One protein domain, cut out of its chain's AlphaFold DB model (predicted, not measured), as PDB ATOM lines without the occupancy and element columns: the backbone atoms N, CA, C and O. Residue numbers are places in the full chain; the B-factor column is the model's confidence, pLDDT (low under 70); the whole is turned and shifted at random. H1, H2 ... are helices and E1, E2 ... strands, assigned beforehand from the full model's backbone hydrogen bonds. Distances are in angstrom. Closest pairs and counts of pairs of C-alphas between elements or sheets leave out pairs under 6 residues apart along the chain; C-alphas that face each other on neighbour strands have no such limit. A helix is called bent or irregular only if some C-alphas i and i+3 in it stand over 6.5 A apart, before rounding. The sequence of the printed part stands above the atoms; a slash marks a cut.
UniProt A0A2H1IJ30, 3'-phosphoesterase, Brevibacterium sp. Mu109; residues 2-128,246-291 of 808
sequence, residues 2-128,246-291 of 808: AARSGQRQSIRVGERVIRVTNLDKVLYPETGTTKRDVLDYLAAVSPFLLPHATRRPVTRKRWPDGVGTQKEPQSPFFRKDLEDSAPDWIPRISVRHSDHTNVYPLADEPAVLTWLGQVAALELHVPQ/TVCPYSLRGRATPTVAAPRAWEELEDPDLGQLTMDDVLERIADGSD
ATOM      1  N   ALA A   2      91.267 165.235 207.112       30.28
ATOM      2  CA  ALA A   2      91.814 164.008 206.542       30.28
ATOM      3  C   ALA A   2      93.207 164.215 205.925       30.28
ATOM      4  O   ALA A   2      93.406 165.139 205.136       30.28
ATOM      5  N   ALA A   3      94.144 163.324 206.254       30.25
ATOM      6  CA  ALA A   3      95.406 163.181 205.543       30.25
ATOM      7  C   ALA A   3      95.106 162.771 204.093       30.25
ATOM      8  O   ALA A   3      94.586 161.683 203.841       30.25
ATOM      9  N   ARG A   4      95.389 163.657 203.132       35.84
ATOM     10  CA  ARG A   4      95.354 163.310 201.708       35.84
ATOM     11  C   ARG A   4      96.424 162.247 201.457       35.84
ATOM     12  O   ARG A   4      97.608 162.511 201.639       35.84
ATOM     13  N   SER A   5      96.013 161.053 201.031       40.75
ATOM     14  CA  SER A   5      96.931 160.071 200.459       40.75
ATOM     15  C   SER A   5      97.593 160.702 199.232       40.75
ATOM     16  O   SER A   5      96.894 161.039 198.274       40.75
ATOM     17  N   GLY A   6      98.912 160.899 199.251       47.91
ATOM     18  CA  GLY A   6      99.632 161.416 198.087       47.91
ATOM     19  C   GLY A   6      99.378 160.525 196.868       47.91
ATOM     20  O   GLY A   6      99.535 159.303 196.953       47.91
ATOM     21  N   GLN A   7      98.950 161.118 195.749       58.09
ATOM     22  CA  GLN A   7      98.791 160.396 194.486       58.09
ATOM     23  C   GLN A   7     100.136 159.759 194.114       58.09
ATOM     24  O   GLN A   7     101.151 160.435 193.961       58.09
ATOM     25  N   ARG A   8     100.143 158.430 194.019       70.88
ATOM     26  CA  ARG A   8     101.277 157.647 193.522       70.88
ATOM     27  C   ARG A   8     101.196 157.648 192.000       70.88
ATOM     28  O   ARG A   8     100.211 157.153 191.460       70.88
ATOM     29  N   GLN A   9     102.215 158.178 191.335       85.12
ATOM     30  CA  GLN A   9     102.344 158.146 189.878       85.12
ATOM     31  C   GLN A   9     103.537 157.261 189.502       85.12
ATOM     32  O   GLN A   9     104.468 157.100 190.291       85.12
ATOM     33  N   SER A  10     103.485 156.642 188.326       86.31
ATOM     34  CA  SER A  10     104.626 155.911 187.767       86.31
ATOM     35  C   SER A  10     105.075 156.646 186.517       86.31
ATOM     36  O   SER A  10     104.244 156.926 185.656       86.31
ATOM     37  N   ILE A  11     106.357 156.974 186.445       88.00
ATOM     38  CA  ILE A  11     106.981 157.622 185.292       88.00
ATOM     39  C   ILE A  11     107.950 156.641 184.642       88.00
ATOM     40  O   ILE A  11     108.557 155.816 185.328       88.00
ATOM     41  N   ARG A  12     108.067 156.700 183.318       88.56
ATOM     42  CA  ARG A  12     109.028 155.897 182.565       88.56
ATOM     43  C   ARG A  12     110.199 156.784 182.171       88.56
ATOM     44  O   ARG A  12     109.978 157.810 181.536       88.56
ATOM     45  N   VAL A  13     111.410 156.386 182.545       88.00
ATOM     46  CA  VAL A  13     112.660 157.082 182.212       88.00
ATOM     47  C   VAL A  13     113.588 156.054 181.579       88.00
ATOM     48  O   VAL A  13     113.996 155.098 182.238       88.00
ATOM     49  N   GLY A  14     113.830 156.193 180.274       86.69
ATOM     50  CA  GLY A  14     114.442 155.134 179.469       86.69
ATOM     51  C   GLY A  14     113.640 153.828 179.554       86.69
ATOM     52  O   GLY A  14     112.422 153.792 179.330       86.69
ATOM     53  N   GLU A  15     114.314 152.743 179.923       85.44
ATOM     54  CA  GLU A  15     113.690 151.430 180.116       85.44
ATOM     55  C   GLU A  15     113.110 151.225 181.525       85.44
ATOM     56  O   GLU A  15     112.364 150.270 181.756       85.44
ATOM     57  N   ARG A  16     113.398 152.130 182.470       89.38
ATOM     58  CA  ARG A  16     112.993 151.994 183.873       89.38
ATOM     59  C   ARG A  16     111.613 152.591 184.120       89.38
ATOM     60  O   ARG A  16     111.259 153.644 183.593       89.38
ATOM     61  N   VAL A  17     110.848 151.946 184.999       87.75
ATOM     62  CA  VAL A  17     109.596 152.488 185.542       87.75
ATOM     63  C   VAL A  17     109.823 152.870 186.999       87.75
ATOM     64  O   VAL A  17     110.120 152.019 187.836       87.75
ATOM     65  N   ILE A  18     109.670 154.154 187.306       88.38
ATOM     66  CA  ILE A  18     109.966 154.732 188.616       88.38
ATOM     67  C   ILE A  18     108.665 155.196 189.257       88.38
ATOM     68  O   ILE A  18     107.867 155.919 188.659       88.38
ATOM     69  N   ARG A  19     108.450 154.792 190.510       87.25
ATOM     70  CA  ARG A  19     107.302 155.239 191.296       87.25
ATOM     71  C   ARG A  19     107.632 156.548 192.003       87.25
ATOM     72  O   ARG A  19     108.457 156.562 192.914       87.25
ATOM     73  N   VAL A  20     106.923 157.612 191.644       88.38
ATOM     74  CA  VAL A  20     107.054 158.931 192.268       88.38
ATOM     75  C   VAL A  20     105.864 159.254 193.167       88.38
ATOM     76  O   VAL A  20     104.732 158.807 192.943       88.38
ATOM     77  N   THR A  21     106.126 159.996 194.243       89.25
ATOM     78  CA  THR A  21     105.129 160.331 195.268       89.25
ATOM     79  C   THR A  21     105.341 161.729 195.824       89.25
ATOM     80  O   THR A  21     106.473 162.193 195.959       89.25
ATOM     81  N   ASN A  22     104.237 162.359 196.238       91.19
ATOM     82  CA  ASN A  22     104.231 163.683 196.868       91.19
ATOM     83  C   ASN A  22     104.909 164.744 195.984       91.19
ATOM     84  O   ASN A  22     105.754 165.493 196.460       91.19
ATOM     85  N   LEU A  23     104.559 164.767 194.696       93.44
ATOM     86  CA  LEU A  23     105.162 165.664 193.705       93.44
ATOM     87  C   LEU A  23     104.960 167.143 194.054       93.44
ATOM     88  O   LEU A  23     105.886 167.929 193.918       93.44
ATOM     89  N   ASP A  24     103.806 167.490 194.621       94.75
ATOM     90  CA  ASP A  24     103.492 168.865 195.032       94.75
ATOM     91  C   ASP A  24     104.104 169.234 196.401       94.75
ATOM     92  O   ASP A  24     103.806 170.289 196.961       94.75
ATOM     93  N   LYS A  25     104.924 168.355 197.000       95.56
ATOM     94  CA  LYS A  25     105.615 168.662 198.260       95.56
ATOM     95  C   LYS A  25     106.645 169.752 198.004       95.56
ATOM     96  O   LYS A  25     107.557 169.545 197.212       95.56
ATOM     97  N   VAL A  26     106.532 170.864 198.719       97.00
ATOM     98  CA  VAL A  26     107.511 171.955 198.687       97.00
ATOM     99  C   VAL A  26     108.805 171.495 199.360       97.00
ATOM    100  O   VAL A  26     108.786 171.089 200.522       97.00
ATOM    101  N   LEU A  27     109.914 171.527 198.618       96.62
ATOM    102  CA  LEU A  27     111.256 171.208 199.111       96.62
ATOM    103  C   LEU A  27     112.072 172.472 199.411       96.62
ATOM    104  O   LEU A  27     112.869 172.435 200.346       96.62
ATOM    105  N   TYR A  28     111.817 173.580 198.702       97.38
ATOM    106  CA  TYR A  28     112.363 174.909 199.009       97.38
ATOM    107  C   TYR A  28     111.223 175.881 199.343       97.38
ATOM    108  O   TYR A  28     110.591 176.437 198.444       97.38
ATOM    109  N   PRO A  29     110.911 176.076 200.635       95.50
ATOM    110  CA  PRO A  29     109.830 176.952 201.076       95.50
ATOM    111  C   PRO A  29     109.918 178.408 200.606       95.50
ATOM    112  O   PRO A  29     108.872 179.006 200.375       95.50
ATOM    113  N   GLU A  30     111.116 178.987 200.465       94.25
ATOM    114  CA  GLU A  30     111.250 180.411 200.105       94.25
ATOM    115  C   GLU A  30     110.865 180.709 198.658       94.25
ATOM    116  O   GLU A  30     110.291 181.757 198.375       94.25
ATOM    117  N   THR A  31     111.146 179.775 197.756       95.94
ATOM    118  CA  THR A  31     110.820 179.886 196.330       95.94
ATOM    119  C   THR A  31     109.539 179.141 195.964       95.94
ATOM    120  O   THR A  31     109.041 179.275 194.851       95.94
ATOM    121  N   GLY A  32     108.993 178.338 196.883       96.31
ATOM    122  CA  GLY A  32     107.864 177.452 196.611       96.31
ATOM    123  C   GLY A  32     108.223 176.239 195.746       96.31
ATOM    124  O   GLY A  32     107.318 175.520 195.331       96.31
ATOM    125  N   THR A  33     109.514 175.983 195.499       97.94
ATOM    126  CA  THR A  33     109.978 174.895 194.628       97.94
ATOM    127  C   THR A  33     109.558 173.540 195.185       97.94
ATOM    128  O   THR A  33     109.873 173.171 196.326       97.94
ATOM    129  N   THR A  34     108.843 172.784 194.364       97.88
ATOM    130  CA  THR A  34     108.268 171.486 194.694       97.88
ATOM    131  C   THR A  34     109.197 170.333 194.326       97.88
ATOM    132  O   THR A  34     110.188 170.483 193.614       97.88
ATOM    133  N   LYS A  35     108.870 169.129 194.804       97.12
ATOM    134  CA  LYS A  35     109.552 167.900 194.393       97.12
ATOM    135  C   LYS A  35     109.431 167.669 192.885       97.12
ATOM    136  O   LYS A  35     110.369 167.138 192.300       97.12
ATOM    137  N   ARG A  36     108.302 168.036 192.270       96.56
ATOM    138  CA  ARG A  36     108.129 167.980 190.814       96.56
ATOM    139  C   ARG A  36     109.187 168.824 190.113       96.56
ATOM    140  O   ARG A  36     109.900 168.284 189.285       96.56
ATOM    141  N   ASP A  37     109.346 170.073 190.530       97.88
ATOM    142  CA  ASP A  37     110.300 170.995 189.906       97.88
ATOM    143  C   ASP A  37     111.744 170.484 190.040       97.88
ATOM    144  O   ASP A  37     112.517 170.535 189.091       97.88
ATOM    145  N   VAL A  38     112.096 169.891 191.190       98.06
ATOM    146  CA  VAL A  38     113.404 169.236 191.385       98.06
ATOM    147  C   VAL A  38     113.596 168.041 190.444       98.06
ATOM    148  O   VAL A  38     114.691 167.844 189.919       98.06
ATOM    149  N   LEU A  39     112.561 167.223 190.238       96.75
ATOM    150  CA  LEU A  39     112.618 166.092 189.306       96.75
ATOM    151  C   LEU A  39     112.749 166.565 187.855       96.75
ATOM    152  O   LEU A  39     113.546 165.998 187.113       96.75
ATOM    153  N   ASP A  40     112.003 167.601 187.478       95.81
ATOM    154  CA  ASP A  40     112.041 168.188 186.140       95.81
ATOM    155  C   ASP A  40     113.417 168.823 185.867       95.81
ATOM    156  O   ASP A  40     114.001 168.587 184.809       95.81
ATOM    157  N   TYR A  41     113.996 169.516 186.856       98.25
ATOM    158  CA  TYR A  41     115.371 170.019 186.798       98.25
ATOM    159  C   TYR A  41     116.383 168.887 186.584       98.25
ATOM    160  O   TYR A  41     117.165 168.937 185.637       98.25
ATOM    161  N   LEU A  42     116.355 167.840 187.420       97.38
ATOM    162  CA  LEU A  42     117.291 166.712 187.309       97.38
ATOM    163  C   LEU A  42     117.170 165.981 185.967       97.38
ATOM    164  O   LEU A  42     118.176 165.515 185.435       97.38
ATOM    165  N   ALA A  43     115.959 165.889 185.414       94.06
ATOM    166  CA  ALA A  43     115.739 165.326 184.089       94.06
ATOM    167  C   ALA A  43     116.370 166.197 182.990       94.06
ATOM    168  O   ALA A  43     117.038 165.663 182.108       94.06
ATOM    169  N   ALA A  44     116.199 167.519 183.064       95.62
ATOM    170  CA  ALA A  44     116.745 168.461 182.090       95.62
ATOM    171  C   ALA A  44     118.280 168.540 182.130       95.62
ATOM    172  O   ALA A  44     118.916 168.533 181.078       95.62
ATOM    173  N   VAL A  45     118.890 168.552 183.322       96.69
ATOM    174  CA  VAL A  45     120.358 168.616 183.459       96.69
ATOM    175  C   VAL A  45     121.047 167.263 183.296       96.69
ATOM    176  O   VAL A  45     122.272 167.208 183.272       96.69
ATOM    177  N   SER A  46     120.298 166.159 183.191       95.56
ATOM    178  CA  SER A  46     120.866 164.806 183.146       95.56
ATOM    179  C   SER A  46     121.975 164.624 182.097       95.56
ATOM    180  O   SER A  46     122.976 164.005 182.455       95.56
ATOM    181  N   PRO A  47     121.868 165.132 180.850       93.94
ATOM    182  CA  PRO A  47     122.937 164.986 179.856       93.94
ATOM    183  C   PRO A  47     124.253 165.670 180.254       93.94
ATOM    184  O   PRO A  47     125.314 165.225 179.837       93.94
ATOM    185  N   PHE A  48     124.179 166.715 181.079       95.50
ATOM    186  CA  PHE A  48     125.317 167.524 181.521       95.50
ATOM    187  C   PHE A  48     125.873 167.052 182.870       95.50
ATOM    188  O   PHE A  48     127.074 167.081 183.111       95.50
ATOM    189  N   LEU A  49     125.007 166.570 183.767       97.06
ATOM    190  CA  LEU A  49     125.398 166.090 185.096       97.06
ATOM    191  C   LEU A  49     126.065 164.712 185.039       97.06
ATOM    192  O   LEU A  49     127.057 164.486 185.734       97.06
ATOM    193  N   LEU A  50     125.518 163.785 184.241       95.50
ATOM    194  CA  LEU A  50     125.976 162.391 184.207       95.50
ATOM    195  C   LEU A  50     127.477 162.249 183.900       95.50
ATOM    196  O   LEU A  50     128.134 161.567 184.685       95.50
ATOM    197  N   PRO A  51     128.073 162.946 182.907       94.44
ATOM    198  CA  PRO A  51     129.518 162.879 182.656       94.44
ATOM    199  C   PRO A  51     130.396 163.147 183.890       94.44
ATOM    200  O   PRO A  51     131.515 162.653 183.990       94.44
ATOM    201  N   HIS A  52     129.895 163.897 184.876       95.81
ATOM    202  CA  HIS A  52     130.635 164.208 186.099       95.81
ATOM    203  C   HIS A  52     130.378 163.247 187.267       95.81
ATOM    204  O   HIS A  52     131.118 163.312 188.258       95.81
ATOM    205  N   ALA A  53     129.365 162.380 187.166       95.50
ATOM    206  CA  ALA A  53     128.902 161.477 188.223       95.50
ATOM    207  C   ALA A  53     129.001 159.983 187.863       95.50
ATOM    208  O   ALA A  53     129.045 159.147 188.769       95.50
ATOM    209  N   THR A  54     129.035 159.649 186.573       93.06
ATOM    210  CA  THR A  54     129.097 158.279 186.062       93.06
ATOM    211  C   THR A  54     130.300 157.528 186.628       93.06
ATOM    212  O   THR A  54     131.402 158.065 186.724       93.06
ATOM    213  N   ARG A  55     130.065 156.281 187.051       92.88
ATOM    214  CA  ARG A  55     131.008 155.368 187.712       92.88
ATOM    215  C   ARG A  55     131.615 155.901 189.009       92.88
ATOM    216  O   ARG A  55     132.551 155.304 189.533       92.88
ATOM    217  N   ARG A  56     131.093 156.989 189.582       94.88
ATOM    218  CA  ARG A  56     131.556 157.520 190.871       94.88
ATOM    219  C   ARG A  56     130.605 157.118 191.997       94.88
ATOM    220  O   ARG A  56     129.388 157.212 191.821       94.88
ATOM    221  N   PRO A  57     131.114 156.725 193.179       93.75
ATOM    222  CA  PRO A  57     130.259 156.440 194.325       93.75
ATOM    223  C   PRO A  57     129.585 157.728 194.810       93.75
ATOM    224  O   PRO A  57     130.246 158.651 195.293       93.75
ATOM    225  N   VAL A  58     128.256 157.800 194.696       94.56
ATOM    226  CA  VAL A  58     127.508 159.021 195.018       94.56
ATOM    227  C   VAL A  58     127.123 159.055 196.495       94.56
ATOM    228  O   VAL A  58     126.251 158.319 196.965       94.56
ATOM    229  N   THR A  59     127.717 159.990 197.233       91.62
ATOM    230  CA  THR A  59     127.274 160.361 198.581       91.62
ATOM    231  C   THR A  59     126.126 161.363 198.493       91.62
ATOM    232  O   THR A  59     126.192 162.336 197.745       91.62
ATOM    233  N   ARG A  60     125.056 161.155 199.269       91.50
ATOM    234  CA  ARG A  60     123.796 161.900 199.113       91.50
ATOM    235  C   ARG A  60     123.459 162.680 200.375       91.50
ATOM    236  O   ARG A  60     123.448 162.119 201.474       91.50
ATOM    237  N   LYS A  61     123.088 163.953 200.221       87.88
ATOM    238  CA  LYS A  61     122.399 164.708 201.280       87.88
ATOM    239  C   LYS A  61     120.933 164.862 200.941       87.88
ATOM    240  O   LYS A  61     120.576 165.373 199.877       87.88
ATOM    241  N   ARG A  62     120.090 164.402 201.860       89.12
ATOM    242  CA  ARG A  62     118.649 164.314 201.655       89.12
ATOM    243  C   ARG A  62     117.903 165.281 202.559       89.12
ATOM    244  O   ARG A  62     118.196 165.359 203.750       89.12
ATOM    245  N   TRP A  63     116.880 165.925 202.006       91.06
ATOM    246  CA  TRP A  63     115.903 166.721 202.754       91.06
ATOM    247  C   TRP A  63     114.498 166.188 202.484       91.06
ATOM    248  O   TRP A  63     113.742 166.788 201.718       91.06
ATOM    249  N   PRO A  64     114.119 165.046 203.092       85.88
ATOM    250  CA  PRO A  64     112.806 164.451 202.871       85.88
ATOM    251  C   PRO A  64     111.661 165.427 203.136       85.88
ATOM    252  O   PRO A  64     110.649 165.338 202.443       85.88
ATOM    253  N   ASP A  65     111.841 166.349 204.089       87.12
ATOM    254  CA  ASP A  65     110.877 167.366 204.525       87.12
ATOM    255  C   ASP A  65     111.158 168.784 204.010       87.12
ATOM    256  O   ASP A  65     110.463 169.721 204.392       87.12
ATOM    257  N   GLY A  66     112.102 168.919 203.078       91.81
ATOM    258  CA  GLY A  66     112.542 170.205 202.548       91.81
ATOM    259  C   GLY A  66     113.625 170.868 203.400       91.81
ATOM    260  O   GLY A  66     113.932 170.441 204.511       91.81
ATOM    261  N   VAL A  67     114.239 171.904 202.836       91.56
ATOM    262  CA  VAL A  67     115.424 172.603 203.373       91.56
ATOM    263  C   VAL A  67     115.111 173.605 204.488       91.56
ATOM    264  O   VAL A  67     116.020 174.079 205.166       91.56
ATOM    265  N   GLY A  68     113.831 173.913 204.712       91.62
ATOM    266  CA  GLY A  68     113.407 174.987 205.611       91.62
ATOM    267  C   GLY A  68     113.548 176.379 204.986       91.62
ATOM    268  O   GLY A  68     113.650 176.521 203.771       91.62
ATOM    269  N   THR A  69     113.520 177.417 205.816       89.00
ATOM    270  CA  THR A  69     113.730 178.814 205.381       89.00
ATOM    271  C   THR A  69     115.088 179.315 205.855       89.00
ATOM    272  O   THR A  69     115.732 178.682 206.689       89.00
ATOM    273  N   GLN A  70     115.519 180.491 205.404       82.12
ATOM    274  CA  GLN A  70     116.736 181.132 205.899       82.12
ATOM    275  C   GLN A  70     116.691 181.374 207.418       82.12
ATOM    276  O   GLN A  70     117.727 181.323 208.079       82.12
ATOM    277  N   LYS A  71     115.498 181.618 207.981       81.75
ATOM    278  CA  LYS A  71     115.292 181.823 209.426       81.75
ATOM    279  C   LYS A  71     115.180 180.515 210.207       81.75
ATOM    280  O   LYS A  71     115.575 180.468 211.366       81.75
ATOM    281  N   GLU A  72     114.642 179.477 209.578       82.12
ATOM    282  CA  GLU A  72     114.397 178.167 210.183       82.12
ATOM    283  C   GLU A  72     114.914 177.056 209.250       82.12
ATOM    284  O   GLU A  72     114.114 176.381 208.589       82.12
ATOM    285  N   PRO A  73     116.246 176.888 209.135       76.81
ATOM    286  CA  PRO A  73     116.835 175.883 208.258       76.81
ATOM    287  C   PRO A  73     116.641 174.475 208.828       76.81
ATOM    288  O   PRO A  73     116.678 174.265 210.041       76.81
ATOM    289  N   GLN A  74     116.475 173.495 207.944       77.38
ATOM    290  CA  GLN A  74     116.395 172.077 208.297       77.38
ATOM    291  C   GLN A  74     117.728 171.375 208.018       77.38
ATOM    292  O   GLN A  74     118.364 171.589 206.981       77.38
ATOM    293  N   SER A  75     118.143 170.501 208.934       70.25
ATOM    294  CA  SER A  75     119.376 169.726 208.780       70.25
ATOM    295  C   SER A  75     119.210 168.601 207.750       70.25
ATOM    296  O   SER A  75     118.183 167.919 207.756       70.25
ATOM    297  N   PRO A  76     120.219 168.348 206.895       72.00
ATOM    298  CA  PRO A  76     120.194 167.209 205.990       72.00
ATOM    299  C   PRO A  76     120.289 165.879 206.725       72.00
ATOM    300  O   PRO A  76     120.981 165.743 207.734       72.00
ATOM    301  N   PHE A  77     119.729 164.852 206.100       70.12
ATOM    302  CA  PHE A  77     120.095 163.470 206.349       70.12
ATOM    303  C   PHE A  77     121.243 163.074 205.411       70.12
ATOM    304  O   PHE A  77     121.049 162.922 204.203       70.12
ATOM    305  N   PHE A  78     122.453 162.962 205.958       56.62
ATOM    306  CA  PHE A  78     123.647 162.560 205.213       56.62
ATOM    307  C   PHE A  78     123.711 161.033 205.096       56.62
ATOM    308  O   PHE A  78     123.638 160.332 206.107       56.62
ATOM    309  N   ARG A  79     123.838 160.505 203.873       57.53
ATOM    310  CA  ARG A  79     123.906 159.059 203.624       57.53
ATOM    311  C   ARG A  79     124.973 158.717 202.594       57.53
ATOM    312  O   ARG A  79     124.889 159.130 201.438       57.53
ATOM    313  N   LYS A  80     125.940 157.916 203.038       55.16
ATOM    314  CA  LYS A  80     126.891 157.201 202.183       55.16
ATOM    315  C   LYS A  80     126.245 155.917 201.663       55.16
ATOM    316  O   LYS A  80     126.067 155.764 200.463       55.16
ATOM    317  N   ASP A  81     125.757 155.097 202.589       67.12
ATOM    318  CA  ASP A  81     125.147 153.803 202.301       67.12
ATOM    319  C   ASP A  81     123.753 153.898 201.652       67.12
ATOM    320  O   ASP A  81     122.923 154.749 202.012       67.12
ATOM    321  N   LEU A  82     123.508 153.030 200.674       73.00
ATOM    322  CA  LEU A  82     122.256 152.862 199.947       73.00
ATOM    323  C   LEU A  82     121.175 152.328 200.894       73.00
ATOM    324  O   LEU A  82     121.444 151.514 201.767       73.00
ATOM    325  N   GLU A  83     119.935 152.804 200.775       71.56
ATOM    326  CA  GLU A  83     118.863 152.278 201.621       71.56
ATOM    327  C   GLU A  83     118.485 150.846 201.211       71.56
ATOM    328  O   GLU A  83     118.341 150.588 200.022       71.56
ATOM    329  N   ASP A  84     118.162 149.968 202.171       66.75
ATOM    330  CA  ASP A  84     117.627 148.616 201.891       66.75
ATOM    331  C   ASP A  84     116.402 148.630 200.956       66.75
ATOM    332  O   ASP A  84     116.120 147.677 200.239       66.75
ATOM    333  N   SER A  85     115.645 149.732 200.969       71.50
ATOM    334  CA  SER A  85     114.472 149.946 200.115       71.50
ATOM    335  C   SER A  85     114.792 150.433 198.693       71.50
ATOM    336  O   SER A  85     113.865 150.699 197.922       71.50
ATOM    337  N   ALA A  86     116.067 150.642 198.357       82.56
ATOM    338  CA  ALA A  86     116.482 151.111 197.042       82.56
ATOM    339  C   ALA A  86     116.225 150.028 195.976       82.56
ATOM    340  O   ALA A  86     116.596 148.874 196.183       82.56
ATOM    341  N   PRO A  87     115.612 150.379 194.830       83.94
ATOM    342  CA  PRO A  87     115.351 149.425 193.761       83.94
ATOM    343  C   PRO A  87     116.593 148.642 193.313       83.94
ATOM    344  O   PRO A  87     117.649 149.226 193.074       83.94
ATOM    345  N   ASP A  88     116.435 147.331 193.121       86.19
ATOM    346  CA  ASP A  88     117.510 146.403 192.721       86.19
ATOM    347  C   ASP A  88     118.202 146.787 191.412       86.19
ATOM    348  O   ASP A  88     119.369 146.478 191.212       86.19
ATOM    349  N   TRP A  89     117.495 147.510 190.541       87.75
ATOM    350  CA  TRP A  89     118.024 147.959 189.259       87.75
ATOM    351  C   TRP A  89     119.019 149.119 189.354       87.75
ATOM    352  O   TRP A  89     119.674 149.401 188.355       87.75
ATOM    353  N   ILE A  90     119.120 149.798 190.501       89.62
ATOM    354  CA  ILE A  90     120.082 150.888 190.692       89.62
ATOM    355  C   ILE A  90     121.492 150.289 190.721       89.62
ATOM    356  O   ILE A  90     121.770 149.492 191.632       89.62
ATOM    357  N   PRO A  91     122.377 150.687 189.782       89.31
ATOM    358  CA  PRO A  91     123.781 150.309 189.815       89.31
ATOM    359  C   PRO A  91     124.392 150.711 191.154       89.31
ATOM    360  O   PRO A  91     124.180 151.825 191.647       89.31
ATOM    361  N   ARG A  92     125.097 149.777 191.788       89.81
ATOM    362  CA  ARG A  92     125.624 149.956 193.138       89.81
ATOM    363  C   ARG A  92     126.962 149.265 193.283       89.81
ATOM    364  O   ARG A  92     127.192 148.236 192.655       89.81
ATOM    365  N   ILE A  93     127.793 149.801 194.160       83.12
ATOM    366  CA  ILE A  93     129.118 149.262 194.435       83.12
ATOM    367  C   ILE A  93     129.401 149.262 195.927       83.12
ATOM    368  O   ILE A  93     129.051 150.202 196.643       83.12
ATOM    369  N   SER A  94     130.014 148.184 196.397       80.31
ATOM    370  CA  SER A  94     130.386 148.016 197.796       80.31
ATOM    371  C   SER A  94     131.813 148.499 197.990       80.31
ATOM    372  O   SER A  94     132.741 147.908 197.457       80.31
ATOM    373  N   VAL A  95     131.994 149.545 198.790       68.56
ATOM    374  CA  VAL A  95     133.318 150.019 199.199       68.56
ATOM    375  C   VAL A  95     133.563 149.561 200.623       68.56
ATOM    376  O   VAL A  95     132.843 149.966 201.547       68.56
ATOM    377  N   ARG A  96     134.569 148.707 200.802       57.62
ATOM    378  CA  ARG A  96     134.981 148.219 202.115       57.62
ATOM    379  C   ARG A  96     135.889 149.259 202.774       57.62
ATOM    380  O   ARG A  96     136.985 149.522 202.301       57.62
ATOM    381  N   HIS A  97     135.396 149.868 203.845       51.69
ATOM    382  CA  HIS A  97     136.180 150.706 204.753       51.69
ATOM    383  C   HIS A  97     136.786 149.816 205.850       51.69
ATOM    384  O   HIS A  97     136.403 148.653 206.002       51.69
ATOM    385  N   SER A  98     137.715 150.363 206.631       37.94
ATOM    386  CA  SER A  98     138.455 149.643 207.680       37.94
ATOM    387  C   SER A  98     137.573 148.965 208.743       37.94
ATOM    388  O   SER A  98     137.999 148.002 209.371       37.94
ATOM    389  N   ASP A  99     136.349 149.453 208.948       33.41
ATOM    390  CA  ASP A  99     135.425 149.073 210.026       33.41
ATOM    391  C   ASP A  99     134.005 148.700 209.540       33.41
ATOM    392  O   ASP A  99     133.234 148.095 210.285       33.41
ATOM    393  N   HIS A 100     133.637 149.021 208.294       44.53
ATOM    394  CA  HIS A 100     132.323 148.719 207.709       44.53
ATOM    395  C   HIS A 100     132.376 148.652 206.176       44.53
ATOM    396  O   HIS A 100     133.320 149.110 205.545       44.53
ATOM    397  N   THR A 101     131.346 148.095 205.539       65.25
ATOM    398  CA  THR A 101     131.159 148.185 204.079       65.25
ATOM    399  C   THR A 101     130.012 149.140 203.796       65.25
ATOM    400  O   THR A 101     128.937 148.974 204.361       65.25
ATOM    401  N   ASN A 102     130.242 150.129 202.936       72.44
ATOM    402  CA  ASN A 102     129.191 151.010 202.435       72.44
ATOM    403  C   ASN A 102     128.835 150.599 201.011       72.44
ATOM    404  O   ASN A 102     129.726 150.465 200.173       72.44
ATOM    405  N   VAL A 103     127.548 150.469 200.716       83.69
ATOM    406  CA  VAL A 103     127.036 150.271 199.364       83.69
ATOM    407  C   VAL A 103     126.646 151.632 198.803       83.69
ATOM    408  O   VAL A 103     125.722 152.270 199.292       83.69
ATOM    409  N   TYR A 104     127.333 152.108 197.774       85.69
ATOM    410  CA  TYR A 104     127.035 153.393 197.140       85.69
ATOM    411  C   TYR A 104     126.213 153.192 195.866       85.69
ATOM    412  O   TYR A 104     126.484 152.245 195.128       85.69
ATOM    413  N   PRO A 105     125.245 154.074 195.556       91.88
ATOM    414  CA  PRO A 105     124.675 154.135 194.216       91.88
ATOM    415  C   PRO A 105     125.677 154.747 193.231       91.88
ATOM    416  O   PRO A 105     126.391 155.694 193.579       91.88
ATOM    417  N   LEU A 106     125.660 154.259 191.992       93.31
ATOM    418  CA  LEU A 106     126.317 154.886 190.846       93.31
ATOM    419  C   LEU A 106     125.258 155.596 189.995       93.31
ATOM    420  O   LEU A 106     124.222 155.018 189.654       93.31
ATOM    421  N   ALA A 107     125.487 156.872 189.688       92.25
ATOM    422  CA  ALA A 107     124.581 157.675 188.870       92.25
ATOM    423  C   ALA A 107     124.932 157.528 187.383       92.25
ATOM    424  O   ALA A 107     125.408 158.469 186.761       92.25
ATOM    425  N   ASP A 108     124.699 156.334 186.836       90.31
ATOM    426  CA  ASP A 108     125.122 155.977 185.471       90.31
ATOM    427  C   ASP A 108     124.028 156.178 184.415       90.31
ATOM    428  O   ASP A 108     124.304 156.182 183.222       90.31
ATOM    429  N   GLU A 109     122.774 156.360 184.837       92.12
ATOM    430  CA  GLU A 109     121.643 156.545 183.925       92.12
ATOM    431  C   GLU A 109     120.653 157.611 184.437       92.12
ATOM    432  O   GLU A 109     120.483 157.770 185.655       92.12
ATOM    433  N   PRO A 110     119.914 158.308 183.542       94.31
ATOM    434  CA  PRO A 110     118.932 159.334 183.928       94.31
ATOM    435  C   PRO A 110     117.861 158.834 184.911       94.31
ATOM    436  O   PRO A 110     117.332 159.580 185.743       94.31
ATOM    437  N   ALA A 111     117.543 157.537 184.843       93.75
ATOM    438  CA  ALA A 111     116.614 156.894 185.759       93.75
ATOM    439  C   ALA A 111     117.112 156.923 187.216       93.75
ATOM    440  O   ALA A 111     116.312 157.136 188.131       93.75
ATOM    441  N   VAL A 112     118.421 156.776 187.448       94.38
ATOM    442  CA  VAL A 112     119.005 156.869 188.794       94.38
ATOM    443  C   VAL A 112     118.884 158.295 189.328       94.38
ATOM    444  O   VAL A 112     118.440 158.468 190.462       94.38
ATOM    445  N   LEU A 113     119.169 159.322 188.518       95.12
ATOM    446  CA  LEU A 113     118.985 160.726 188.924       95.12
ATOM    447  C   LEU A 113     117.529 161.032 189.290       95.12
ATOM    448  O   LEU A 113     117.248 161.653 190.317       95.12
ATOM    449  N   THR A 114     116.589 160.514 188.503       94.06
ATOM    450  CA  THR A 114     115.155 160.630 188.794       94.06
ATOM    451  C   THR A 114     114.804 159.982 190.139       94.06
ATOM    452  O   THR A 114     114.059 160.548 190.945       94.06
ATOM    453  N   TRP A 115     115.356 158.801 190.431       94.12
ATOM    454  CA  TRP A 115     115.170 158.157 191.731       94.12
ATOM    455  C   TRP A 115     115.794 158.967 192.882       94.12
ATOM    456  O   TRP A 115     115.150 159.127 193.924       94.12
ATOM    457  N   LEU A 116     116.989 159.533 192.688       94.25
ATOM    458  CA  LEU A 116     117.657 160.405 193.661       94.25
ATOM    459  C   LEU A 116     116.785 161.621 194.013       94.25
ATOM    460  O   LEU A 116     116.555 161.897 195.197       94.25
ATOM    461  N   GLY A 117     116.193 162.276 193.011       94.44
ATOM    462  CA  GLY A 117     115.222 163.352 193.223       94.44
ATOM    463  C   GLY A 117     113.970 162.889 193.977       94.44
ATOM    464  O   GLY A 117     113.506 163.550 194.910       94.44
ATOM    465  N   GLN A 118     113.453 161.694 193.670       93.19
ATOM    466  CA  GLN A 118     112.276 161.132 194.343       93.19
ATOM    467  C   GLN A 118     112.520 160.899 195.843       93.19
ATOM    468  O   GLN A 118     111.621 161.155 196.661       93.19
ATOM    469  N   VAL A 119     113.725 160.462 196.224       92.00
ATOM    470  CA  VAL A 119     114.133 160.308 197.631       92.00
ATOM    471  C   VAL A 119     114.597 161.623 198.275       92.00
ATOM    472  O   VAL A 119     115.024 161.606 199.435       92.00
ATOM    473  N   ALA A 120     114.437 162.748 197.570       93.38
ATOM    474  CA  ALA A 120     114.812 164.100 197.974       93.38
ATOM    475  C   ALA A 120     116.313 164.256 198.277       93.38
ATOM    476  O   ALA A 120     116.678 164.963 199.217       93.38
ATOM    477  N   ALA A 121     117.174 163.571 197.515       94.94
ATOM    478  CA  ALA A 121     118.611 163.829 197.503       94.94
ATOM    479  C   ALA A 121     118.876 165.102 196.692       94.94
ATOM    480  O   ALA A 121     118.818 165.077 195.468       94.94
ATOM    481  N   LEU A 122     119.098 166.216 197.393       96.25
ATOM    482  CA  LEU A 122     119.309 167.520 196.763       96.25
ATOM    483  C   LEU A 122     120.786 167.737 196.430       96.25
ATOM    484  O   LEU A 122     121.088 168.210 195.345       96.25
ATOM    485  N   GLU A 123     121.701 167.338 197.322       97.62
ATOM    486  CA  GLU A 123     123.139 167.396 197.032       97.62
ATOM    487  C   GLU A 123     123.701 166.007 196.725       97.62
ATOM    488  O   GLU A 123     123.559 165.079 197.533       97.62
ATOM    489  N   LEU A 124     124.393 165.904 195.592       97.62
ATOM    490  CA  LEU A 124     125.143 164.740 195.142       97.62
ATOM    491  C   LEU A 124     126.633 165.061 195.252       97.62
ATOM    492  O   LEU A 124     127.103 166.039 194.676       97.62
ATOM    493  N   HIS A 125     127.366 164.260 196.017       96.62
ATOM    494  CA  HIS A 125     128.795 164.441 196.261       96.62
ATOM    495  C   HIS A 125     129.558 163.234 195.726       96.62
ATOM    496  O   HIS A 125     129.203 162.098 196.042       96.62
ATOM    497  N   VAL A 126     130.604 163.484 194.944       96.62
ATOM    498  CA  VAL A 126     131.399 162.457 194.256       96.62
ATOM    499  C   VAL A 126     132.898 162.697 194.473       96.62
ATOM    500  O   VAL A 126     133.300 163.848 194.662       96.62
ATOM    501  N   PRO A 127     133.736 161.645 194.490       96.00
ATOM    502  CA  PRO A 127     135.188 161.801 194.534       96.00
ATOM    503  C   PRO A 127     135.760 162.302 193.196       96.00
ATOM    504  O   PRO A 127     135.035 162.472 192.208       96.00
ATOM    505  N   GLN A 128     137.076 162.537 193.166       96.62
ATOM    506  CA  GLN A 128     137.808 162.894 191.942       96.62
ATOM    507  C   GLN A 128     138.277 161.683 191.126       96.62
ATOM    508  O   GLN A 128     138.752 161.848 190.013       96.62
ATOM    509  N   THR A 246     133.306 165.907 196.717       94.69
ATOM    510  CA  THR A 246     132.991 167.294 196.386       94.69
ATOM    511  C   THR A 246     131.614 167.332 195.735       94.69
ATOM    512  O   THR A 246     131.200 166.350 195.109       94.69
ATOM    513  N   VAL A 247     130.872 168.436 195.887       97.12
ATOM    514  CA  VAL A 247     129.558 168.539 195.238       97.12
ATOM    515  C   VAL A 247     129.724 168.417 193.721       97.12
ATOM    516  O   VAL A 247     130.571 169.080 193.127       97.12
ATOM    517  N   CYS A 248     128.948 167.520 193.114       97.88
ATOM    518  CA  CYS A 248     129.001 167.251 191.685       97.88
ATOM    519  C   CYS A 248     128.544 168.495 190.905       97.88
ATOM    520  O   CYS A 248     127.539 169.100 191.307       97.88
ATOM    521  N   PRO A 249     129.211 168.870 189.796       98.19
ATOM    522  CA  PRO A 249     128.679 169.859 188.865       98.19
ATOM    523  C   PRO A 249     127.213 169.582 188.508       98.19
ATOM    524  O   PRO A 249     126.796 168.428 188.404       98.19
ATOM    525  N   TYR A 250     126.426 170.647 188.371       98.44
ATOM    526  CA  TYR A 250     124.973 170.639 188.156       98.44
ATOM    527  C   TYR A 250     124.116 170.121 189.326       98.44
ATOM    528  O   TYR A 250     122.885 170.176 189.252       98.44
ATOM    529  N   SER A 251     124.704 169.680 190.442       98.44
ATOM    530  CA  SER A 251     123.919 169.289 191.619       98.44
ATOM    531  C   SER A 251     123.314 170.502 192.334       98.44
ATOM    532  O   SER A 251     123.978 171.521 192.538       98.44
ATOM    533  N   LEU A 252     122.073 170.355 192.811       98.50
ATOM    534  CA  LEU A 252     121.423 171.338 193.685       98.50
ATOM    535  C   LEU A 252     122.125 171.438 195.048       98.50
ATOM    536  O   LEU A 252     122.846 170.532 195.478       98.50
ATOM    537  N   ARG A 253     121.876 172.545 195.752       97.50
ATOM    538  CA  ARG A 253     122.347 172.817 197.113       97.50
ATOM    539  C   ARG A 253     121.178 172.901 198.079       97.50
ATOM    540  O   ARG A 253     120.200 173.588 197.818       97.50
ATOM    541  N   GLY A 254     121.304 172.261 199.242       94.25
ATOM    542  CA  GLY A 254     120.267 172.273 200.280       94.25
ATOM    543  C   GLY A 254     120.234 173.583 201.071       94.25
ATOM    544  O   GLY A 254     120.468 173.584 202.279       94.25
ATOM    545  N   ARG A 255     120.020 174.707 200.382       93.62
ATOM    546  CA  ARG A 255     119.916 176.057 200.957       93.62
ATOM    547  C   ARG A 255     118.480 176.562 200.884       93.62
ATOM    548  O   ARG A 255     117.613 175.884 200.362       93.62
ATOM    549  N   ALA A 256     118.235 177.761 201.412       92.25
ATOM    550  CA  ALA A 256     116.907 178.372 201.419       92.25
ATOM    551  C   ALA A 256     116.324 178.562 200.003       92.25
ATOM    552  O   ALA A 256     115.124 178.383 199.800       92.25
ATOM    553  N   THR A 257     117.191 178.834 199.024       94.81
ATOM    554  CA  THR A 257     116.884 178.878 197.590       94.81
ATOM    555  C   THR A 257     117.571 177.714 196.854       94.81
ATOM    556  O   THR A 257     118.611 177.235 197.322       94.81
ATOM    557  N   PRO A 258     117.022 177.237 195.718       96.88
ATOM    558  CA  PRO A 258     117.548 176.099 194.960       96.88
ATOM    559  C   PRO A 258     118.758 176.498 194.105       96.88
ATOM    560  O   PRO A 258     118.697 176.507 192.878       96.88
ATOM    561  N   THR A 259     119.862 176.870 194.753       98.25
ATOM    562  CA  THR A 259     121.131 177.148 194.071       98.25
ATOM    563  C   THR A 259     121.813 175.870 193.590       98.25
ATOM    564  O   THR A 259     121.559 174.778 194.105       98.25
ATOM    565  N   VAL A 260     122.696 176.002 192.601       98.69
ATOM    566  CA  VAL A 260     123.348 174.889 191.899       98.69
ATOM    567  C   VAL A 260     124.867 175.030 191.958       98.69
ATOM    568  O   VAL A 260     125.393 176.142 191.924       98.69
ATOM    569  N   ALA A 261     125.576 173.900 192.018       98.56
ATOM    570  CA  ALA A 261     126.997 173.835 191.687       98.56
ATOM    571  C   ALA A 261     127.191 174.063 190.174       98.56
ATOM    572  O   ALA A 261     127.256 173.110 189.400       98.56
ATOM    573  N   ALA A 262     127.154 175.320 189.736       98.12
ATOM    574  CA  ALA A 262     126.934 175.680 188.339       98.12
ATOM    575  C   ALA A 262     128.244 176.027 187.609       98.12
ATOM    576  O   ALA A 262     128.946 176.952 188.045       98.12
ATOM    577  N   PRO A 263     128.564 175.329 186.502       97.88
ATOM    578  CA  PRO A 263     129.652 175.695 185.597       97.88
ATOM    579  C   PRO A 263     129.552 177.119 185.069       97.88
ATOM    580  O   PRO A 263     128.458 177.595 184.759       97.88
ATOM    581  N   ARG A 264     130.698 177.790 184.949       96.75
ATOM    582  CA  ARG A 264     130.811 179.161 184.436       96.75
ATOM    583  C   ARG A 264     131.851 179.239 183.326       96.75
ATOM    584  O   ARG A 264     132.827 178.494 183.320       96.75
ATOM    585  N   ALA A 265     131.653 180.179 182.412       94.38
ATOM    586  CA  ALA A 265     132.709 180.643 181.529       94.38
ATOM    587  C   ALA A 265     133.660 181.578 182.295       94.38
ATOM    588  O   ALA A 265     133.289 182.189 183.300       94.38
ATOM    589  N   TRP A 266     134.901 181.698 181.827       95.38
ATOM    590  CA  TRP A 266     135.914 182.512 182.505       95.38
ATOM    591  C   TRP A 266     135.604 184.009 182.453       95.38
ATOM    592  O   TRP A 266     135.906 184.720 183.405       95.38
ATOM    593  N   GLU A 267     134.960 184.465 181.384       94.50
ATOM    594  CA  GLU A 267     134.532 185.850 181.185       94.50
ATOM    595  C   GLU A 267     133.525 186.282 182.259       94.50
ATOM    596  O   GLU A 267     133.479 187.441 182.655       94.50
ATOM    597  N   GLU A 268     132.745 185.341 182.792       94.19
ATOM    598  CA  GLU A 268     131.777 185.622 183.854       94.19
ATOM    599  C   GLU A 268     132.433 185.829 185.216       94.19
ATOM    600  O   GLU A 268     131.858 186.488 186.076       94.19
ATOM    601  N   LEU A 269     133.628 185.274 185.432       95.44
ATOM    602  CA  LEU A 269     134.373 185.467 186.678       95.44
ATOM    603  C   LEU A 269     134.959 186.883 186.790       95.44
ATOM    604  O   LEU A 269     135.484 187.249 187.841       95.44
ATOM    605  N   GLU A 270     134.882 187.674 185.719       90.75
ATOM    606  CA  GLU A 270     135.272 189.084 185.705       90.75
ATOM    607  C   GLU A 270     134.116 190.019 186.086       90.75
ATOM    608  O   GLU A 270     134.348 191.206 186.325       90.75
ATOM    609  N   ASP A 271     132.889 189.495 186.166       91.56
ATOM    610  CA  ASP A 271     131.703 190.275 186.495       91.56
ATOM    611  C   ASP A 271     131.711 190.674 187.987       91.56
ATOM    612  O   ASP A 271     131.740 189.798 188.859       91.56
ATOM    613  N   PRO A 272     131.674 191.979 188.324       85.38
ATOM    614  CA  PRO A 272     131.575 192.420 189.715       85.38
ATOM    615  C   PRO A 272     130.282 191.961 190.408       85.38
ATOM    616  O   PRO A 272     130.266 191.856 191.634       85.38
ATOM    617  N   ASP A 273     129.230 191.657 189.643       89.69
ATOM    618  CA  ASP A 273     127.943 191.170 190.138       89.69
ATOM    619  C   ASP A 273     127.850 189.629 190.109       89.69
ATOM    620  O   ASP A 273     126.758 189.057 190.190       89.69
ATOM    621  N   LEU A 274     128.993 188.928 190.023       95.12
ATOM    622  CA  LEU A 274     129.058 187.467 190.036       95.12
ATOM    623  C   LEU A 274     128.289 186.884 191.235       95.12
ATOM    624  O   LEU A 274     128.678 187.014 192.397       95.12
ATOM    625  N   GLY A 275     127.208 186.173 190.922       96.12
ATOM    626  CA  GLY A 275     126.368 185.464 191.881       96.12
ATOM    627  C   GLY A 275     126.409 183.946 191.715       96.12
ATOM    628  O   GLY A 275     126.801 183.412 190.673       96.12
ATOM    629  N   GLN A 276     125.952 183.248 192.756       97.50
ATOM    630  CA  GLN A 276     125.601 181.828 192.674       97.50
ATOM    631  C   GLN A 276     124.337 181.676 191.816       97.50
ATOM    632  O   GLN A 276     123.408 182.466 191.968       97.50
ATOM    633  N   LEU A 277     124.284 180.660 190.952       97.69
ATOM    634  CA  LEU A 277     123.142 180.442 190.059       97.69
ATOM    635  C   LEU A 277     122.071 179.562 190.711       97.69
ATOM    636  O   LEU A 277     122.382 178.618 191.448       97.69
ATOM    637  N   THR A 278     120.810 179.876 190.437       98.00
ATOM    638  CA  THR A 278     119.651 179.048 190.783       98.00
ATOM    639  C   THR A 278     119.407 177.971 189.731       98.00
ATOM    640  O   THR A 278     119.976 177.997 188.641       98.00
ATOM    641  N   MET A 279     118.548 177.005 190.054       97.00
ATOM    642  CA  MET A 279     118.135 175.978 189.099       97.00
ATOM    643  C   MET A 279     117.504 176.576 187.832       97.00
ATOM    644  O   MET A 279     117.761 176.068 186.747       97.00
ATOM    645  N   ASP A 280     116.745 177.672 187.953       96.81
ATOM    646  CA  ASP A 280     116.082 178.326 186.819       96.81
ATOM    647  C   ASP A 280     117.110 179.004 185.902       96.81
ATOM    648  O   ASP A 280     117.060 178.821 184.687       96.81
ATOM    649  N   ASP A 281     118.103 179.687 186.488       97.06
ATOM    650  CA  ASP A 281     119.213 180.281 185.730       97.06
ATOM    651  C   ASP A 281     119.990 179.203 184.961       97.06
ATOM    652  O   ASP A 281     120.377 179.392 183.812       97.06
ATOM    653  N   VAL A 282     120.230 178.045 185.588       97.69
ATOM    654  CA  VAL A 282     120.930 176.927 184.938       97.69
ATOM    655  C   VAL A 282     120.103 176.354 183.789       97.69
ATOM    656  O   VAL A 282     120.667 176.104 182.728       97.69
ATOM    657  N   LEU A 283     118.787 176.188 183.963       96.56
ATOM    658  CA  LEU A 283     117.895 175.702 182.905       96.56
ATOM    659  C   LEU A 283     117.875 176.632 181.689       96.56
ATOM    660  O   LEU A 283     117.895 176.145 180.562       96.56
ATOM    661  N   GLU A 284     117.867 177.949 181.903       95.88
ATOM    662  CA  GLU A 284     117.954 178.927 180.813       95.88
ATOM    663  C   GLU A 284     119.270 178.785 180.038       95.88
ATOM    664  O   GLU A 284     119.282 178.814 178.809       95.88
ATOM    665  N   ARG A 285     120.378 178.569 180.751       92.69
ATOM    666  CA  ARG A 285     121.724 178.534 180.166       92.69
ATOM    667  C   ARG A 285     122.017 177.273 179.369       92.69
ATOM    668  O   ARG A 285     122.727 177.352 178.377       92.69
ATOM    669  N   ILE A 286     121.473 176.131 179.778       94.00
ATOM    670  CA  ILE A 286     121.650 174.867 179.045       94.00
ATOM    671  C   ILE A 286     120.611 174.676 177.932       94.00
ATOM    672  O   ILE A 286     120.651 173.668 177.227       94.00
ATOM    673  N   ALA A 287     119.655 175.601 177.778       91.94
ATOM    674  CA  ALA A 287     118.537 175.456 176.848       91.94
ATOM    675  C   ALA A 287     118.976 175.335 175.378       91.94
ATOM    676  O   ALA A 287     118.269 174.718 174.579       91.94
ATOM    677  N   ASP A 288     120.130 175.901 175.019       88.69
ATOM    678  CA  ASP A 288     120.722 175.798 173.680       88.69
ATOM    679  C   ASP A 288     121.707 174.623 173.522       88.69
ATOM    680  O   ASP A 288     122.225 174.396 172.429       88.69
ATOM    681  N   GLY A 289     121.928 173.846 174.589       85.06
ATOM    682  CA  GLY A 289     122.859 172.720 174.617       85.06
ATOM    683  C   GLY A 289     124.296 173.073 175.018       85.06
ATOM    684  O   GLY A 289     125.146 172.184 174.998       85.06
ATOM    685  N   SER A 290     124.591 174.328 175.368       87.62
ATOM    686  CA  SER A 290     125.941 174.758 175.748       87.62
ATOM    687  C   SER A 290     126.353 174.247 177.132       87.62
ATOM    688  O   SER A 290     125.616 174.391 178.107       87.62
ATOM    689  N   ASP A 291     127.574 173.718 177.232       92.44
ATOM    690  CA  ASP A 291     128.160 173.224 178.482       92.44
ATOM    691  C   ASP A 291     129.586 173.769 178.684       92.44
ATOM    692  O   ASP A 291     130.513 173.338 177.991       92.44
TER     693      ASP A 291
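Overview. This is residues 2 to 128 and 246 to 291 of the 808 residues of the protein "3'-phosphoesterase" of Brevibacterium sp. Mu109 (UniProt A0A2H1IJ30). The kinked helix H1 and the shorter helix H2 pack on each other to make the core, and H2 sits between the small three-stranded sheet E5 E4 E8 and the hairpin E1 E2. H4 packs on H1, a second hairpin, E6 E7, reaches the sheet where E7 comes near E4, and residues 266 to 275, with H3, stick out. The printed part has 173 residues, with elements in the order E1 E2 E3 H1 E4 E5 E6 E7 H2 E8 H3 H4; the three sheets E5 E4 E8, E1 E2 and E6 E7 are antiparallel. The class is mixed, helices and strands, with under half of the residues in named elements. The whole is compact, with a radius of gyration of the C-alphas of 16.4 A and spans of 47 by 47 by 34 A.

Arrangement. E1, residues 8 to 13, and E2, residues 16 to 21, form an antiparallel hairpin, with N 11 and O 18 2.9 A apart. E3, residues 26 to 28, pairs with no named strand; it pairs with residues 33 to 34. H1, residues 35 to 53, has a kink of 76 degrees near residue 47 and is irregular, with C-alphas 44 and 47 7.4 A apart. E4, residues 59 to 62, and E5, residues 77 to 79, form an antiparallel hairpin, with N 62 and O 77 2.9 A apart. E6, residues 92 to 96, and E7, residues 101 to 105, form another, with N 95 and O 102 2.8 A apart. H2, residues 110 to 118, touches H1 at a steep tilt of 42 degrees, opposite ways; their closest C-alphas, of Leu 39 and Gly 117, are 5.4 A apart. The closest C-alphas of H2 and E2, of Val 20 and Gln 118, are 6.0 A apart. E8, residues 121 to 126, is the antiparallel neighbour of E4, with N 59 and O 125 2.8 A apart. H2 lies over E8 at a height over the sheet of 10.4 A; H1 only grazes that sheet. H3, residues 266 to 270, touches no helix. H4, residues 279 to 285, touches H1 at residues 41 to 45 alone; their closest C-alphas, of Tyr 41 and Met 279, are 7.0 A apart. In H2 and H4 every O i to N i+4 pair is within hydrogen-bond range; in H1 11 of 15 are, in H3 0 of 1, beside 2 of 2 O i to N i+3 pairs.

Along the chain. E1 begins at C-alpha 8 (101.277, 157.647, 193.522) and is 16.1 A long; E2 is 16.2 A. H1 is 21.3 A, H2 12.5 A, E8 13.3 A. H4 ends at C-alpha 285 (121.724, 178.534, 180.166).

Size, cuts and confidence. The C-alphas farthest apart, of Ala 2 and Glu 270, are 54.3 A apart. Residues 129 to 245 are not printed, and C-alphas 128 and 246 are 7.9 A apart across the cut. The links E4 to E5 and E5 to E6 are long. The pLDDT is under 70 at residues 2 to 7, 78 to 81, 84 and 95 to 101.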